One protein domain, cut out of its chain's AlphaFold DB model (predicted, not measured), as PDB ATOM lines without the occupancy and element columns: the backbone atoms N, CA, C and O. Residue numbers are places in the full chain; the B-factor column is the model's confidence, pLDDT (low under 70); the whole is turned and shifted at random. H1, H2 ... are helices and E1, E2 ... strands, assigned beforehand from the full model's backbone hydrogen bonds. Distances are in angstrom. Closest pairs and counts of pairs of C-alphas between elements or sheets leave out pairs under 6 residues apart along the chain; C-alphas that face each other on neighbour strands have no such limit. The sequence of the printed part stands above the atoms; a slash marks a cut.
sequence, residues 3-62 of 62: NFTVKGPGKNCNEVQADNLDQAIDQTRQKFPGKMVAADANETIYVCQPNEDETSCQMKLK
ATOM      1  N   ASN A   3     187.885 145.711 123.427       84.75
ATOM      2  CA  ASN A   3     187.356 145.700 124.790       84.75
ATOM      3  C   ASN A   3     188.467 146.120 125.756       84.75
ATOM      4  O   ASN A   3     189.486 145.442 125.854       84.75
ATOM      5  N   PHE A   4     188.251 147.207 126.490       87.44
ATOM      6  CA  PHE A   4     189.156 147.683 127.531       87.44
ATOM      7  C   PHE A   4     188.617 147.289 128.900       87.44
ATOM      8  O   PHE A   4     187.438 147.492 129.205       87.44
ATOM      9  N   THR A   5     189.488 146.735 129.740       86.94
ATOM     10  CA  THR A   5     189.111 146.336 131.099       86.94
ATOM     11  C   THR A   5     189.199 147.543 132.020       86.94
ATOM     12  O   THR A   5     190.261 148.129 132.172       86.94
ATOM     13  N   VAL A   6     188.099 147.894 132.673       86.56
ATOM     14  CA  VAL A   6     187.981 148.994 133.631       86.56
ATOM     15  C   VAL A   6     187.875 148.426 135.041       86.56
ATOM     16  O   VAL A   6     186.849 147.868 135.429       86.56
ATOM     17  N   LYS A   7     188.916 148.589 135.847       84.88
ATOM     18  CA  LYS A   7     188.946 148.192 137.253       84.88
ATOM     19  C   LYS A   7     188.629 149.397 138.131       84.88
ATOM     20  O   LYS A   7     189.358 150.382 138.117       84.88
ATOM     21  N   GLY A   8     187.534 149.334 138.885       78.25
ATOM     22  CA  GLY A   8     187.134 150.405 139.801       78.25
ATOM     23  C   GLY A   8     187.429 150.130 141.277       78.25
ATOM     24  O   GLY A   8     187.678 148.981 141.663       78.25
ATOM     25  N   PRO A   9     187.325 151.162 142.137       67.44
ATOM     26  CA  PRO A   9     187.536 151.008 143.565       67.44
ATOM     27  C   PRO A   9     186.395 150.145 144.112       67.44
ATOM     28  O   PRO A   9     185.228 150.523 144.034       67.44
ATOM     29  N   GLY A  10     186.734 148.952 144.605       62.72
ATOM     30  CA  GLY A  10     185.762 147.929 145.012       62.72
ATOM     31  C   GLY A  10     185.711 146.678 144.127       62.72
ATOM     32  O   GLY A  10     184.789 145.888 144.291       62.72
ATOM     33  N   LYS A  11     186.686 146.469 143.223       58.31
ATOM     34  CA  LYS A  11     186.807 145.273 142.352       58.31
ATOM     35  C   LYS A  11     185.673 145.077 141.338       58.31
ATOM     36  O   LYS A  11     185.556 144.002 140.756       58.31
ATOM     37  N   ASN A  12     184.870 146.104 141.071       62.22
ATOM     38  CA  ASN A  12     183.948 146.062 139.941       62.22
ATOM     39  C   ASN A  12     184.754 146.221 138.648       62.22
ATOM     40  O   ASN A  12     185.085 147.341 138.248       62.22
ATOM     41  N   CYS A  13     185.105 145.088 138.040       65.88
ATOM     42  CA  CYS A  13     185.612 145.026 136.676       65.88
ATOM     43  C   CYS A  13     184.442 145.290 135.727       65.88
ATOM     44  O   CYS A  13     183.499 144.506 135.663       65.88
ATOM     45  N   ASN A  14     184.488 146.412 135.022       76.81
ATOM     46  CA  ASN A  14     183.608 146.700 133.900       76.81
ATOM     47  C   ASN A  14     184.422 146.588 132.616       76.81
ATOM     48  O   ASN A  14     185.595 146.921 132.611       76.81
ATOM     49  N   GLU A  15     183.811 146.172 131.518       84.44
ATOM     50  CA  GLU A  15     184.439 146.261 130.200       84.44
ATOM     51  C   GLU A  15     183.829 147.441 129.447       84.44
ATOM     52  O   GLU A  15     182.621 147.693 129.532       84.44
ATOM     53  N   VAL A  16     184.663 148.196 128.736       86.81
ATOM     54  CA  VAL A  16     184.211 149.274 127.858       86.81
ATOM     55  C   VAL A  16     184.703 149.013 126.443       86.81
ATOM     56  O   VAL A  16     185.862 148.667 126.231       86.81
ATOM     57  N   GLN A  17     183.809 149.155 125.467       88.75
ATOM     58  CA  GLN A  17     184.161 149.053 124.058       88.75
ATOM     59  C   GLN A  17     184.534 150.423 123.514       88.75
ATOM     60  O   GLN A  17     183.752 151.374 123.574       88.75
ATOM     61  N   ALA A  18     185.735 150.517 122.957       88.38
ATOM     62  CA  ALA A  18     186.203 151.723 122.298       88.38
ATOM     63  C   ALA A  18     187.145 151.376 121.148       88.38
ATOM     64  O   ALA A  18     187.620 150.249 121.029       88.38
ATOM     65  N   ASP A  19     187.420 152.334 120.275       89.25
ATOM     66  CA  ASP A  19     188.356 152.115 119.170       89.25
ATOM     67  C   ASP A  19     189.819 152.299 119.585       89.25
ATOM     68  O   ASP A  19     190.710 151.767 118.931       89.25
ATOM     69  N   ASN A  20     190.064 153.007 120.688       88.88
ATOM     70  CA  ASN A  20     191.384 153.227 121.270       88.88
ATOM     71  C   ASN A  20     191.289 153.488 122.785       88.88
ATOM     72  O   ASN A  20     190.203 153.725 123.324       88.88
ATOM     73  N   LEU A  21     192.447 153.452 123.455       85.75
ATOM     74  CA  LEU A  21     192.570 153.643 124.900       85.75
ATOM     75  C   LEU A  21     192.068 155.022 125.352       85.75
ATOM     76  O   LEU A  21     191.364 155.112 126.351       85.75
ATOM     77  N   ASP A  22     192.375 156.082 124.603       88.81
ATOM     78  CA  ASP A  22     191.944 157.452 124.911       88.81
ATOM     79  C   ASP A  22     190.415 157.567 124.969       88.81
ATOM     80  O   ASP A  22     189.844 158.063 125.939       88.81
ATOM     81  N   GLN A  23     189.729 157.012 123.968       90.56
ATOM     82  CA  GLN A  23     188.273 156.979 123.903       90.56
ATOM     83  C   GLN A  23     187.685 156.131 125.040       90.56
ATOM     84  O   GLN A  23     186.652 156.485 125.609       90.56
ATOM     85  N   ALA A  24     188.340 155.028 125.404       89.19
ATOM     86  CA  ALA A  24     187.939 154.202 126.536       89.19
ATOM     87  C   ALA A  24     188.094 154.941 127.879       89.19
ATOM     88  O   ALA A  24     187.219 154.847 128.749       89.19
ATOM     89  N   ILE A  25     189.173 155.714 128.043       87.81
ATOM     90  CA  ILE A  25     189.419 156.568 129.212       87.81
ATOM     91  C   ILE A  25     188.354 157.661 129.295       87.81
ATOM     92  O   ILE A  25     187.785 157.860 130.369       87.81
ATOM     93  N   ASP A  26     188.045 158.338 128.187       90.62
ATOM     94  CA  ASP A  26     187.055 159.417 128.170       90.62
ATOM     95  C   ASP A  26     185.656 158.896 128.528       90.62
ATOM     96  O   ASP A  26     185.003 159.422 129.433       90.62
ATOM     97  N   GLN A  27     185.245 157.765 127.942       89.06
ATOM     98  CA  GLN A  27     184.005 157.084 128.329       89.06
ATOM     99  C   GLN A  27     183.994 156.718 129.815       89.06
ATOM    100  O   GLN A  27     182.990 156.905 130.502       89.06
ATOM    101  N   THR A  28     185.114 156.215 130.337       87.44
ATOM    102  CA  THR A  28     185.227 155.852 131.752       87.44
ATOM    103  C   THR A  28     185.113 157.083 132.654       87.44
ATOM    104  O   THR A  28     184.401 157.040 133.655       87.44
ATOM    105  N   ARG A  29     185.734 158.208 132.287       86.50
ATOM    106  CA  ARG A  29     185.606 159.490 132.999       86.50
ATOM    107  C   ARG A  29     184.170 160.002 133.009       86.50
ATOM    108  O   ARG A  29     183.699 160.452 134.051       86.50
ATOM    109  N   GLN A  30     183.464 159.895 131.884       87.19
ATOM    110  CA  GLN A  30     182.049 160.267 131.794       87.19
ATOM    111  C   GLN A  30     181.165 159.369 132.669       87.19
ATOM    112  O   GLN A  30     180.220 159.845 133.294       87.19
ATOM    113  N   LYS A  31     181.491 158.073 132.751       84.19
ATOM    114  CA  LYS A  31     180.762 157.094 133.570       84.19
ATOM    115  C   LYS A  31     181.023 157.263 135.069       84.19
ATOM    116  O   LYS A  31     180.151 156.964 135.881       84.19
ATOM    117  N   PHE A  32     182.209 157.751 135.432       82.19
ATOM    118  CA  PHE A  32     182.645 157.977 136.809       82.19
ATOM    119  C   PHE A  32     183.047 159.446 137.031       82.19
ATOM    120  O   PHE A  32     184.227 159.746 137.246       82.19
ATOM    121  N   PRO A  33     182.080 160.381 137.014       79.00
ATOM    122  CA  PRO A  33     182.368 161.794 137.217       79.00
ATOM    123  C   PRO A  33     182.952 162.030 138.617       79.00
ATOM    124  O   PRO A  33     182.467 161.498 139.616       79.00
ATOM    125  N   GLY A  34     184.024 162.823 138.692       78.69
ATOM    126  CA  GLY A  34     184.723 163.115 139.950       78.69
ATOM    127  C   GLY A  34     185.611 161.976 140.468       78.69
ATOM    128  O   GLY A  34     186.070 162.033 141.609       78.69
ATOM    129  N   LYS A  35     185.857 160.941 139.660       81.19
ATOM    130  CA  LYS A  35     186.877 159.918 139.916       81.19
ATOM    131  C   LYS A  35     188.081 160.165 139.013       81.19
ATOM    132  O   LYS A  35     187.948 160.672 137.901       81.19
ATOM    133  N   MET A  36     189.261 159.813 139.506       83.69
ATOM    134  CA  MET A  36     190.474 159.865 138.702       83.69
ATOM    135  C   MET A  36     190.536 158.596 137.850       83.69
ATOM    136  O   MET A  36     190.212 157.517 138.335       83.69
ATOM    137  N   VAL A  37     190.886 158.723 136.574       85.44
ATOM    138  CA  VAL A  37     190.954 157.595 135.638       85.44
ATOM    139  C   VAL A  37     192.363 157.547 135.073       85.44
ATOM    140  O   VAL A  37     192.811 158.536 134.496       85.44
ATOM    141  N   ALA A  38     193.035 156.418 135.255       84.19
ATOM    142  CA  ALA A  38     194.369 156.143 134.734       84.19
ATOM    143  C   ALA A  38     194.328 154.884 133.863       84.19
ATOM    144  O   ALA A  38     193.408 154.083 133.990       84.19
ATOM    145  N   ALA A  39     195.309 154.681 132.993       84.38
ATOM    146  CA  ALA A  39     195.431 153.450 132.222       84.38
ATOM    147  C   ALA A  39     196.876 152.954 132.233       84.38
ATOM    148  O   ALA A  39     197.803 153.761 132.244       84.38
ATOM    149  N   ASP A  40     197.056 151.637 132.248       81.75
ATOM    150  CA  ASP A  40     198.369 150.992 132.157       81.75
ATOM    151  C   ASP A  40     198.669 150.540 130.719       81.75
ATOM    152  O   ASP A  40     197.773 150.437 129.876       81.75
ATOM    153  N   ALA A  41     199.937 150.220 130.451       77.44
ATOM    154  CA  ALA A  41     200.416 149.703 129.169       77.44
ATOM    155  C   ALA A  41     199.709 148.412 128.705       77.44
ATOM    156  O   ALA A  41     199.749 148.094 127.521       77.44
ATOM    157  N   ASN A  42     199.045 147.684 129.609       78.38
ATOM    158  CA  ASN A  42     198.236 146.499 129.298       78.38
ATOM    159  C   ASN A  42     196.771 146.817 128.933       78.38
ATOM    160  O   ASN A  42     195.896 145.982 129.155       78.38
ATOM    161  N   GLU A  43     196.470 148.032 128.466       82.25
ATOM    162  CA  GLU A  43     195.116 148.446 128.046       82.25
ATOM    163  C   GLU A  43     194.048 148.287 129.149       82.25
ATOM    164  O   GLU A  43     192.847 148.150 128.902       82.25
ATOM    165  N   THR A  44     194.497 148.313 130.406       85.12
ATOM    166  CA  THR A  44     193.641 148.240 131.588       85.12
ATOM    167  C   THR A  44     193.472 149.636 132.159       85.12
ATOM    168  O   THR A  44     194.450 150.325 132.443       85.12
ATOM    169  N   ILE A  45     192.223 150.041 132.335       87.75
ATOM    170  CA  ILE A  45     191.811 151.331 132.870       87.75
ATOM    171  C   ILE A  45     191.510 151.163 134.356       87.75
ATOM    172  O   ILE A  45     190.813 150.244 134.772       87.75
ATOM    173  N   TYR A  46     192.009 152.081 135.162       86.25
ATOM    174  CA  TYR A  46     191.889 152.112 136.605       86.25
ATOM    175  C   TYR A  46     191.078 153.332 137.006       86.25
ATOM    176  O   TYR A  46     191.450 154.464 136.705       86.25
ATOM    177  N   VAL A  47     189.963 153.102 137.691       86.38
ATOM    178  CA  VAL A  47     189.144 154.166 138.270       86.38
ATOM    179  C   VAL A  47     189.517 154.291 139.737       86.38
ATOM    180  O   VAL A  47     189.245 153.413 140.551       86.38
ATOM    181  N   CYS A  48     190.141 155.408 140.065       80.62
ATOM    182  CA  CYS A  48     190.654 155.741 141.379       80.62
ATOM    183  C   CYS A  48     189.701 156.691 142.099       80.62
ATOM    184  O   CYS A  48     188.993 157.499 141.484       80.62
ATOM    185  N   GLN A  49     189.653 156.613 143.429       78.75
ATOM    186  CA  GLN A  49     188.938 157.635 144.187       78.75
ATOM    187  C   GLN A  49     189.683 158.978 144.077       78.75
ATOM    188  O   GLN A  49     190.905 158.974 143.989       78.75
ATOM    189  N   PRO A  50     188.982 160.127 144.097       69.88
ATOM    190  CA  PRO A  50     189.615 161.445 143.982       69.88
ATOM    191  C   PRO A  50     190.630 161.749 145.095       69.88
ATOM    192  O   PRO A  50     191.472 162.617 144.916       69.88
ATOM    193  N   ASN A  51     190.564 161.027 146.219       71.44
ATOM    194  CA  ASN A  51     191.511 161.133 147.332       71.44
ATOM    195  C   ASN A  51     192.489 159.942 147.400       71.44
ATOM    196  O   ASN A  51     193.107 159.721 148.438       71.44
ATOM    197  N   GLU A  52     192.587 159.136 146.342       68.00
ATOM    198  CA  GLU A  52     193.514 158.007 146.274       68.00
ATOM    199  C   GLU A  52     194.684 158.335 145.351       68.00
ATOM    200  O   GLU A  52     194.495 158.869 144.262       68.00
ATOM    201  N   ASP A  53     195.889 157.987 145.790       74.12
ATOM    202  CA  ASP A  53     197.109 158.157 145.007       74.12
ATOM    203  C   ASP A  53     197.074 157.254 143.761       74.12
ATOM    204  O   ASP A  53     196.733 156.072 143.873       74.12
ATOM    205  N   GLU A  54     197.439 157.779 142.585       68.62
ATOM    206  CA  GLU A  54     197.368 157.056 141.301       68.62
ATOM    207  C   GLU A  54     198.126 155.721 141.369       68.62
ATOM    208  O   GLU A  54     197.593 154.666 141.017       68.62
ATOM    209  N   THR A  55     199.326 155.752 141.952       71.12
ATOM    210  CA  THR A  55     200.179 154.574 142.168       71.12
ATOM    211  C   THR A  55     199.518 153.551 143.093       71.12
ATOM    212  O   THR A  55     199.540 152.348 142.828       71.12
ATOM    213  N   SER A  56     198.898 154.019 144.182       72.00
ATOM    214  CA  SER A  56     198.238 153.150 145.168       72.00
ATOM    215  C   SER A  56     196.987 152.495 144.590       72.00
ATOM    216  O   SER A  56     196.722 151.317 144.833       72.00
ATOM    217  N   CYS A  57     196.234 153.249 143.797       73.31
ATOM    218  CA  CYS A  57     195.057 152.775 143.096       73.31
ATOM    219  C   CYS A  57     195.418 151.712 142.052       73.31
ATOM    220  O   CYS A  57     194.849 150.619 142.074       73.31
ATOM    221  N   GLN A  58     196.404 151.991 141.192       69.50
ATOM    222  CA  GLN A  58     196.895 151.013 140.224       69.50
ATOM    223  C   GLN A  58     197.404 149.752 140.926       69.50
ATOM    224  O   GLN A  58     197.032 148.659 140.521       69.50
ATOM    225  N   MET A  59     198.168 149.869 142.020       73.06
ATOM    226  CA  MET A  59     198.642 148.707 142.786       73.06
ATOM    227  C   MET A  59     197.516 147.888 143.427       73.06
ATOM    228  O   MET A  59     197.586 146.664 143.419       73.06
ATOM    229  N   LYS A  60     196.476 148.525 143.977       68.25
ATOM    230  CA  LYS A  60     195.323 147.816 144.566       68.25
ATOM    231  C   LYS A  60     194.475 147.081 143.539       68.25
ATOM    232  O   LYS A  60     193.769 146.134 143.888       68.25
ATOM    233  N   LEU A  61     194.469 147.589 142.315       67.81
ATOM    234  CA  LEU A  61     193.641 147.092 141.230       67.81
ATOM    235  C   LEU A  61     194.437 146.221 140.253       67.81
ATOM    236  O   LEU A  61     193.822 145.597 139.393       67.81
ATOM    237  N   LYS A  62     195.769 146.164 140.348       63.41
ATOM    238  CA  LYS A  62     196.612 145.266 139.552       63.41
ATOM    239  C   LYS A  62     196.210 143.818 139.811       63.41
ATOM    240  O   LYS A  62     195.791 143.181 138.816       63.41
TER     241      LYS A  62
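Overview. This is residues 3 to 62 of the 62 residues of an uncharacterized protein of Firmicutes bacterium (UniProt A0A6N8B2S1). A strongly twisted four-stranded sheet curls round helix H1, and the shorter helix H2 crosses its other face. The 60 printed residues run E1, E2, H1, E3, E4, H2, with mixed sheet order E2, E1, E4, E3. Helices and strands are mixed in a compact whole, radius of gyration of the C-alphas 10.2 A, spans 29 by 22 by 17 A.

Arrangement. E1, residues 3 to 7, and E2, residues 13 to 18, form an antiparallel hairpin, with N 6 and O 14 within hydrogen-bond range at 2.7 A. H1, residues 21 to 31, is on the sheet; its closest C-alphas with E2 are Ala 24 and Ala 18, 5.2 A. E3, residues 36 to 39, and E4, residues 44 to 48, form another antiparallel hairpin, N 46 to O 38 2.7 A. E4 is parallel to E1, N 45 to O 5 2.7 A. E2, H1, E3 make a split strand-helix-strand unit, two strands of one sheet joined through a helix, with E1 and E4 between them in the sheet, its crossover right-handed. H2, residues 54 to 61, is on the opposite face from H1, giving three layers, a helix on each face; its closest C-alphas with E4 are Cys 57 and Cys 48, 5.6 A. Every O i to N i+4 pair is within hydrogen-bond range in H1 and H2.

Along the chain. E1 begins at C-alpha 3 (187.356, 145.700, 124.790); H2 ends at C-alpha 61 (193.641, 147.092, 141.230). First to last C-alpha, E2 measures 15.9 A and H1 15.1 A.

Size, cuts and confidence. The printed part has no cut, its links are tight, and pLDDT is under 70 at 12 residues, among them 9 to 13.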